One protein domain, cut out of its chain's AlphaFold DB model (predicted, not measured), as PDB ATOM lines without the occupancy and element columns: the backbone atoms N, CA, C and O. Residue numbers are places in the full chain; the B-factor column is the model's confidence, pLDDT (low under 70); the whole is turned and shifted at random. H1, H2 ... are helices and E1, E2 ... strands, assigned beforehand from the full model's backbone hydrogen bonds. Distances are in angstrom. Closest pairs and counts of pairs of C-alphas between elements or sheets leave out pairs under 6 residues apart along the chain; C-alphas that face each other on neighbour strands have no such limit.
ATOM      1  N   PRO A 159     153.054 167.797 204.307       97.50
ATOM      2  CA  PRO A 159     154.177 168.405 205.014       97.50
ATOM      3  C   PRO A 159     155.049 167.357 205.716       97.50
ATOM      4  O   PRO A 159     154.584 166.266 206.043       97.50
ATOM      5  N   HIS A 160     156.304 167.709 205.981       97.75
ATOM      6  CA  HIS A 160     157.286 166.859 206.656       97.75
ATOM      7  C   HIS A 160     158.038 167.637 207.729       97.75
ATOM      8  O   HIS A 160     158.150 168.863 207.692       97.75
ATOM      9  N   ASN A 161     158.608 166.899 208.677       97.12
ATOM     10  CA  ASN A 161     159.419 167.485 209.726       97.12
ATOM     11  C   ASN A 161     160.729 168.049 209.156       97.12
ATOM     12  O   ASN A 161     161.463 167.336 208.471       97.12
ATOM     13  N   LEU A 162     161.054 169.302 209.488       95.94
ATOM     14  CA  LEU A 162     162.259 169.978 209.001       95.94
ATOM     15  C   LEU A 162     163.540 169.179 209.272       95.94
ATOM     16  O   LEU A 162     164.361 169.044 208.371       95.94
ATOM     17  N   ASN A 163     163.695 168.613 210.472       96.19
ATOM     18  CA  ASN A 163     164.913 167.880 210.821       96.19
ATOM     19  C   ASN A 163     165.061 166.623 209.962       96.19
ATOM     20  O   ASN A 163     166.133 166.373 209.430       96.19
ATOM     21  N   ASN A 164     163.974 165.876 209.748       96.06
ATOM     22  CA  ASN A 164     164.007 164.668 208.920       96.06
ATOM     23  C   ASN A 164     164.321 164.977 207.454       96.06
ATOM     24  O   ASN A 164     165.064 164.234 206.813       96.06
ATOM     25  N   VAL A 165     163.781 166.079 206.925       96.75
ATOM     26  CA  VAL A 165     164.112 166.522 205.568       96.75
ATOM     27  C   VAL A 165     165.585 166.932 205.485       96.75
ATOM     28  O   VAL A 165     166.273 166.510 204.561       96.75
ATOM     29  N   CYS A 166     166.101 167.684 206.461       95.50
ATOM     30  CA  CYS A 166     167.521 168.035 206.523       95.50
ATOM     31  C   CYS A 166     168.422 166.795 206.629       95.50
ATOM     32  O   CYS A 166     169.419 166.720 205.919       95.50
ATOM     33  N   ASP A 167     168.058 165.800 207.441       96.19
ATOM     34  CA  ASP A 167     168.811 164.546 207.574       96.19
ATOM     35  C   ASP A 167     168.897 163.784 206.240       96.19
ATOM     36  O   ASP A 167     169.939 163.214 205.913       96.19
ATOM     37  N   ALA A 168     167.818 163.783 205.446       96.00
ATOM     38  CA  ALA A 168     167.822 163.209 204.101       96.00
ATOM     39  C   ALA A 168     168.687 164.008 203.122       96.00
ATOM     40  O   ALA A 168     169.431 163.410 202.345       96.00
ATOM     41  N   VAL A 169     168.627 165.342 203.171       95.38
ATOM     42  CA  VAL A 169     169.487 166.205 202.348       95.38
ATOM     43  C   VAL A 169     170.959 165.955 202.675       95.38
ATOM     44  O   VAL A 169     171.751 165.737 201.764       95.38
ATOM     45  N   LEU A 170     171.328 165.910 203.958       96.00
ATOM     46  CA  LEU A 170     172.696 165.619 204.392       96.00
ATOM     47  C   LEU A 170     173.151 164.231 203.929       96.00
ATOM     48  O   LEU A 170     174.229 164.107 203.354       96.00
ATOM     49  N   LYS A 171     172.303 163.205 204.076       96.44
ATOM     50  CA  LYS A 171     172.588 161.849 203.584       96.44
ATOM     51  C   LYS A 171     172.837 161.818 202.071       96.44
ATOM     52  O   LYS A 171     173.739 161.115 201.619       96.44
ATOM     53  N   TYR A 172     172.062 162.576 201.296       96.00
ATOM     54  CA  TYR A 172     172.250 162.690 199.850       96.00
ATOM     55  C   TYR A 172     173.537 163.443 199.485       96.00
ATOM     56  O   TYR A 172     174.237 163.048 198.558       96.00
ATOM     57  N   LEU A 173     173.886 164.499 200.226       96.50
ATOM     58  CA  LEU A 173     175.135 165.240 200.021       96.50
ATOM     59  C   LEU A 173     176.376 164.396 200.347       96.50
ATOM     60  O   LEU A 173     177.384 164.511 199.657       96.50
ATOM     61  N   GLU A 174     176.301 163.536 201.366       97.06
ATOM     62  CA  GLU A 174     177.367 162.583 201.707       97.06
ATOM     63  C   GLU A 174     177.532 161.488 200.646       97.06
ATOM     64  O   GLU A 174     178.655 161.092 200.328       97.06
ATOM     65  N   ASN A 175     176.423 160.986 200.097       96.25
ATOM     66  CA  ASN A 175     176.431 159.974 199.045       96.25
ATOM     67  C   ASN A 175     175.322 160.234 198.007       96.25
ATOM     68  O   ASN A 175     174.201 159.739 198.171       96.25
ATOM     69  N   PRO A 176     175.640 160.909 196.888       95.38
ATOM     70  CA  PRO A 176     174.678 161.154 195.811       95.38
ATOM     71  C   PRO A 176     174.155 159.881 195.125       95.38
ATOM     72  O   PRO A 176     173.124 159.925 194.463       95.38
ATOM     73  N   ASN A 177     174.842 158.743 195.292       95.69
ATOM     74  CA  ASN A 177     174.426 157.438 194.766       95.69
ATOM     75  C   ASN A 177     173.614 156.614 195.783       95.69
ATOM     76  O   ASN A 177     173.441 155.410 195.587       95.69
ATOM     77  N   CYS A 178     173.175 157.214 196.896       94.25
ATOM     78  CA  CYS A 178     172.358 156.510 197.878       94.25
ATOM     79  C   CYS A 178     171.047 156.011 197.260       94.25
ATOM     80  O   CYS A 178     170.441 156.640 196.390       94.25
ATOM     81  N   GLU A 179     170.598 154.850 197.719       92.25
ATOM     82  CA  GLU A 179     169.318 154.314 197.283       92.25
ATOM     83  C   GLU A 179     168.162 155.064 197.957       92.25
ATOM     84  O   GLU A 179     168.256 155.474 199.115       92.25
ATOM     85  N   ILE A 180     167.004 155.132 197.289       88.44
ATOM     86  CA  ILE A 180     165.784 155.741 197.849       88.44
ATOM     87  C   ILE A 180     165.471 155.177 199.242       88.44
ATOM     88  O   ILE A 180     165.084 155.929 200.132       88.44
ATOM     89  N   LYS A 181     165.699 153.875 199.477       89.25
ATOM     90  CA  LYS A 181     165.473 153.243 200.789       89.25
ATOM     91  C   LYS A 181     166.233 153.945 201.924       89.25
ATOM     92  O   LYS A 181     165.670 154.100 203.000       89.25
ATOM     93  N   GLU A 182     167.453 154.417 201.669       91.56
ATOM     94  CA  GLU A 182     168.288 155.100 202.660       91.56
ATOM     95  C   GLU A 182     167.761 156.509 202.970       91.56
ATOM     96  O   GLU A 182     167.898 156.991 204.093       91.56
ATOM     97  N   LEU A 183     167.128 157.167 201.994       92.06
ATOM     98  CA  LEU A 183     166.473 158.464 202.185       92.06
ATOM     99  C   LEU A 183     165.148 158.314 202.945       92.06
ATOM    100  O   LEU A 183     164.840 159.121 203.824       92.06
ATOM    101  N   VAL A 184     164.390 157.249 202.666       90.00
ATOM    102  CA  VAL A 184     163.143 156.922 203.383       90.00
ATOM    103  C   VAL A 184     163.401 156.609 204.860       90.00
ATOM    104  O   VAL A 184     162.576 156.926 205.712       90.00
ATOM    105  N   GLU A 185     164.559 156.046 205.205       90.62
ATOM    106  CA  GLU A 185     164.949 155.852 206.609       90.62
ATOM    107  C   GLU A 185     165.127 157.178 207.373       90.62
ATOM    108  O   GLU A 185     164.942 157.213 208.595       90.62
ATOM    109  N   LYS A 186     165.449 158.273 206.669       94.56
ATOM    110  CA  LYS A 186     165.555 159.625 207.242       94.56
ATOM    111  C   LYS A 186     164.204 160.335 207.280       94.56
ATOM    112  O   LYS A 186     163.821 160.852 208.328       94.56
ATOM    113  N   ILE A 187     163.446 160.299 206.182       93.56
ATOM    114  CA  ILE A 187     162.080 160.839 206.103       93.56
ATOM    115  C   ILE A 187     161.083 159.707 206.347       93.56
ATOM    116  O   ILE A 187     160.526 159.136 205.414       93.56
ATOM    117  N   LYS A 188     160.849 159.379 207.620       86.19
ATOM    118  CA  LYS A 188     160.035 158.214 208.004       86.19
ATOM    119  C   LYS A 188     158.596 158.301 207.495       86.19
ATOM    120  O   LYS A 188     158.062 157.320 206.982       86.19
ATOM    121  N   ALA A 189     157.973 159.464 207.663       93.69
ATOM    122  CA  ALA A 189     156.584 159.721 207.312       93.69
ATOM    123  C   ALA A 189     156.307 161.245 207.284       93.69
ATOM    124  O   ALA A 189     157.143 162.017 207.771       93.69
ATOM    125  N   PRO A 190     155.166 161.687 206.728       96.69
ATOM    126  CA  PRO A 190     154.699 163.070 206.851       96.69
ATOM    127  C   PRO A 190     154.554 163.571 208.300       96.69
ATOM    128  O   PRO A 190     154.424 162.785 209.230       96.69
ATOM    129  N   ASP A 191     154.541 164.888 208.496       96.50
ATOM    130  CA  ASP A 191     154.357 165.547 209.801       96.50
ATOM    131  C   ASP A 191     153.272 166.625 209.675       96.50
ATOM    132  O   ASP A 191     153.533 167.743 209.215       96.50
ATOM    133  N   PHE A 192     152.031 166.272 210.017       96.88
ATOM    134  CA  PHE A 192     150.883 167.163 209.860       96.88
ATOM    135  C   PHE A 192     150.799 168.199 210.991       96.88
ATOM    136  O   PHE A 192     150.976 167.860 212.160       96.88
ATOM    137  N   PRO A 193     150.449 169.463 210.683       95.12
ATOM    138  CA  PRO A 193     150.301 170.510 211.697       95.12
ATOM    139  C   PRO A 193     149.207 170.235 212.738       95.12
ATOM    140  O   PRO A 193     149.263 170.788 213.832       95.12
ATOM    141  N   THR A 194     148.208 169.415 212.402       93.44
ATOM    142  CA  THR A 194     147.102 169.043 213.298       93.44
ATOM    143  C   THR A 194     147.425 167.838 214.186       93.44
ATOM    144  O   THR A 194     146.576 167.434 214.974       93.44
ATOM    145  N   GLY A 195     148.629 167.265 214.063       92.75
ATOM    146  CA  GLY A 195     149.009 166.027 214.735       92.75
ATOM    147  C   GLY A 195     148.350 164.798 214.108       92.75
ATOM    148  O   GLY A 195     148.168 164.719 212.890       92.75
ATOM    149  N   GLY A 196     147.999 163.844 214.959       91.75
ATOM    150  CA  GLY A 196     147.421 162.554 214.628       91.75
ATOM    151  C   GLY A 196     148.458 161.444 214.486       91.75
ATOM    152  O   GLY A 196     149.672 161.647 214.590       91.75
ATOM    153  N   SER A 197     147.963 160.241 214.222       93.44
ATOM    154  CA  SER A 197     148.777 159.119 213.761       93.44
ATOM    155  C   SER A 197     148.606 158.928 212.265       93.44
ATOM    156  O   SER A 197     147.562 159.226 211.684       93.44
ATOM    157  N   ILE A 198     149.656 158.424 211.625       95.00
ATOM    158  CA  ILE A 198     149.661 158.187 210.188       95.00
ATOM    159  C   ILE A 198     150.153 156.785 209.874       95.00
ATOM    160  O   ILE A 198     151.107 156.291 210.474       95.00
ATOM    161  N   SER A 199     149.510 156.156 208.899       94.94
ATOM    162  CA  SER A 199     149.885 154.833 208.410       94.94
ATOM    163  C   SER A 199     149.826 154.781 206.885       94.94
ATOM    164  O   SER A 199     149.022 155.452 206.239       94.94
ATOM    165  N   GLY A 200     150.728 154.010 206.281       93.56
ATOM    166  CA  GLY A 200     150.834 153.883 204.832       93.56
ATOM    167  C   GLY A 200     152.129 153.195 204.414       93.56
ATOM    168  O   GLY A 200     153.067 153.068 205.201       93.56
ATOM    169  N   ASN A 201     152.199 152.760 203.154       93.56
ATOM    170  CA  ASN A 201     153.433 152.214 202.585       93.56
ATOM    171  C   ASN A 201     154.354 153.356 202.124       93.56
ATOM    172  O   ASN A 201     154.491 153.612 200.927       93.56
ATOM    173  N   PHE A 202     154.964 154.072 203.072       92.50
ATOM    174  CA  PHE A 202     155.764 155.268 202.776       92.50
ATOM    175  C   PHE A 202     156.947 154.984 201.845       92.50
ATOM    176  O   PHE A 202     157.235 155.788 200.964       92.50
ATOM    177  N   LYS A 203     157.566 153.801 201.949       91.19
ATOM    178  CA  LYS A 203     158.628 153.381 201.024       91.19
ATOM    179  C   LYS A 203     158.146 153.371 199.573       91.19
ATOM    180  O   LYS A 203     158.833 153.880 198.690       91.19
ATOM    181  N   GLU A 204     156.968 152.810 199.322       92.75
ATOM    182  CA  GLU A 204     156.376 152.787 197.984       92.75
ATOM    183  C   GLU A 204     155.922 154.179 197.535       92.75
ATOM    184  O   GLU A 204     156.212 154.567 196.404       92.75
ATOM    185  N   ILE A 205     155.278 154.943 198.424       94.62
ATOM    186  CA  ILE A 205     154.804 156.307 198.144       94.62
ATOM    187  C   ILE A 205     155.965 157.196 197.705       94.62
ATOM    188  O   ILE A 205     155.878 157.830 196.657       94.62
ATOM    189  N   TYR A 206     157.063 157.212 198.458       93.50
ATOM    190  CA  TYR A 206     158.224 158.036 198.132       93.50
ATOM    191  C   TYR A 206     158.981 157.537 196.898       93.50
ATOM    192  O   TYR A 206     159.516 158.352 196.157       93.50
ATOM    193  N   SER A 207     158.984 156.226 196.625       91.19
ATOM    194  CA  SER A 207     159.621 155.696 195.409       91.19
ATOM    195  C   SER A 207     158.823 156.009 194.140       91.19
ATOM    196  O   SER A 207     159.409 156.239 193.087       91.19
ATOM    197  N   LYS A 208     157.485 155.981 194.215       93.31
ATOM    198  CA  LYS A 208     156.594 156.160 193.054       93.31
ATOM    199  C   LYS A 208     156.080 157.592 192.887       93.31
ATOM    200  O   LYS A 208     155.560 157.924 191.828       93.31
ATOM    201  N   GLY A 209     156.148 158.409 193.937       92.31
ATOM    202  CA  GLY A 209     155.510 159.728 194.007       92.31
ATOM    203  C   GLY A 209     153.987 159.685 194.195       92.31
ATOM    204  O   GLY A 209     153.340 160.729 194.200       92.31
ATOM    205  N   THR A 210     153.393 158.496 194.351       95.12
ATOM    206  CA  THR A 210     151.941 158.308 194.489       95.12
ATOM    207  C   THR A 210     151.624 157.184 195.465       95.12
ATOM    208  O   THR A 210     152.295 156.152 195.459       95.12
ATOM    209  N   GLY A 211     150.540 157.323 196.221       95.06
ATOM    210  CA  GLY A 211     149.949 156.227 196.981       95.06
ATOM    211  C   GLY A 211     148.895 156.727 197.957       95.06
ATOM    212  O   GLY A 211     148.381 157.836 197.811       95.06
ATOM    213  N   ARG A 212     148.538 155.885 198.926       95.06
ATOM    214  CA  ARG A 212     147.511 156.180 199.930       95.06
ATOM    215  C   ARG A 212     148.111 156.104 201.323       95.06
ATOM    216  O   ARG A 212     148.876 155.188 201.617       95.06
ATOM    217  N   LEU A 213     147.719 157.051 202.160       95.00
ATOM    218  CA  LEU A 213     147.998 157.067 203.587       95.00
ATOM    219  C   LEU A 213     146.691 157.309 204.340       95.00
ATOM    220  O   LEU A 213     145.751 157.880 203.781       95.00
ATOM    221  N   ILE A 214     146.645 156.870 205.588       96.00
ATOM    222  CA  ILE A 214     145.546 157.108 206.518       96.00
ATOM    223  C   ILE A 214     146.061 158.088 207.569       96.00
ATOM    224  O   ILE A 214     147.181 157.929 208.055       96.00
ATOM    225  N   VAL A 215     145.256 159.103 207.883       95.38
ATOM    226  CA  VAL A 215     145.496 160.039 208.987       95.38
ATOM    227  C   VAL A 215     144.388 159.832 210.005       95.38
ATOM    228  O   VAL A 215     143.212 159.977 209.674       95.38
ATOM    229  N   GLU A 216     144.766 159.492 211.225       94.69
ATOM    230  CA  GLU A 216     143.847 159.219 212.322       94.69
ATOM    231  C   GLU A 216     144.020 160.278 213.406       94.69
ATOM    232  O   GLU A 216     145.131 160.726 213.695       94.69
ATOM    233  N   GLY A 217     142.903 160.699 213.999       92.00
ATOM    234  CA  GLY A 217     142.931 161.569 215.166       92.00
ATOM    235  C   GLY A 217     143.466 160.832 216.391       92.00
ATOM    236  O   GLY A 217     143.422 159.602 216.465       92.00
TER     237      GLY A 217
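What this domain is: This is residues 159 to 217 of the 282 residues of the protein "DNA topoisomerase (ATP-hydrolyzing)" of Alphaproteobacteria bacterium (UniProt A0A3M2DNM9). Picture an elongated body with a ladder of two short strands, E1 beside E2, making one end, the longest helix, H1, lying toward the other end, and two short helices, H2 and H3, between them. H2 packs on H1 on its one side and on H3 on its other, a long link crosses the middle from H2 toward the strands, and residues 173 to 178, past the contacts of H1, stick out. There are 59 residues printed, with three named helices and two named strands in the order H1, H2, E1, H3, E2, and the sheet, E1 - E2, is antiparallel. The class is mixed, helices and strands. The whole is only just compact, close to loose, with a radius of gyration of the C-alphas of 12.1 A, and its C-alphas span 37 by 22 by 13 A.

How they stand to each other: Begin at the sheet, where E1, residues 197 to 200, and E2, residues 213 to 216, are neighbour strands. They are antiparallel, with 161 degrees between their N-to-C directions. Look at the C-alphas that face each other: those of Ser 197 and Glu 216 are 5.1 A apart, and those of Gly 200 and Leu 213 are 4.4 A apart. On the backbone you will find N 199 and O 214 at 3.0 A and N 214 and O 199 at 2.8 A, both pairs within hydrogen-bond range. Between the two strands along the chain comes H3, residues 202 to 208. Go outward from there to H2, residues 180 to 184, which H3 touches; their closest C-alphas are those of Val 184 and Lys 203, 6.2 A apart. Farther on, H2 also touches H1, residues 162 to 174, which touches H2 with residues 168 to 172 alone. The closest C-alphas of H1 and H2 are those of Ala 168 and Leu 183, at 5.3 A. H1 is apart from H3, from E1 and from E2, and H2 is apart from E2. In H1, H2 and H3 every O i to N i+4 pair is within hydrogen-bond range.

Where its parts are: Find C-alpha 197 at (148.777, 159.119, 213.761); from there E1 runs to Gly 200, 10.6 A from first to last C-alpha. Its neighbour E2 runs from Leu 213 to Glu 216, 9.9 A, and ends with C-alpha 216 at (143.847, 159.219, 212.322). H3 goes from Phe 202 to Lys 208, 9.8 A, and H2 from Ile 180 to Val 184, 6.2 A. For the longest helix, find C-alpha 162 at (162.259, 169.978, 209.001) and follow H1 to C-alpha 174 at (177.367, 162.583, 201.707), 18.3 A away.

The domain as a whole: Measure the full reach between the two C-alphas farthest apart, those of Asn 177 and Gly 217, 37.8 A. The first and last printed C-alphas, those of Pro 159 and Gly 217, are 16.6 A apart. The printed part runs from 159 to 217 without a cut. Look at residues 185 to 196 for the long link, 12 residues from H2 to E1, whose C-alphas lie 3 to 18 A from the mean of all C-alphas. The links from H1 to H2, from E1 to H3 and from H3 to E2 are tight. In the B-factor column the model's mean pLDDT over the printed part is 94.2, and no printed residue is under 70.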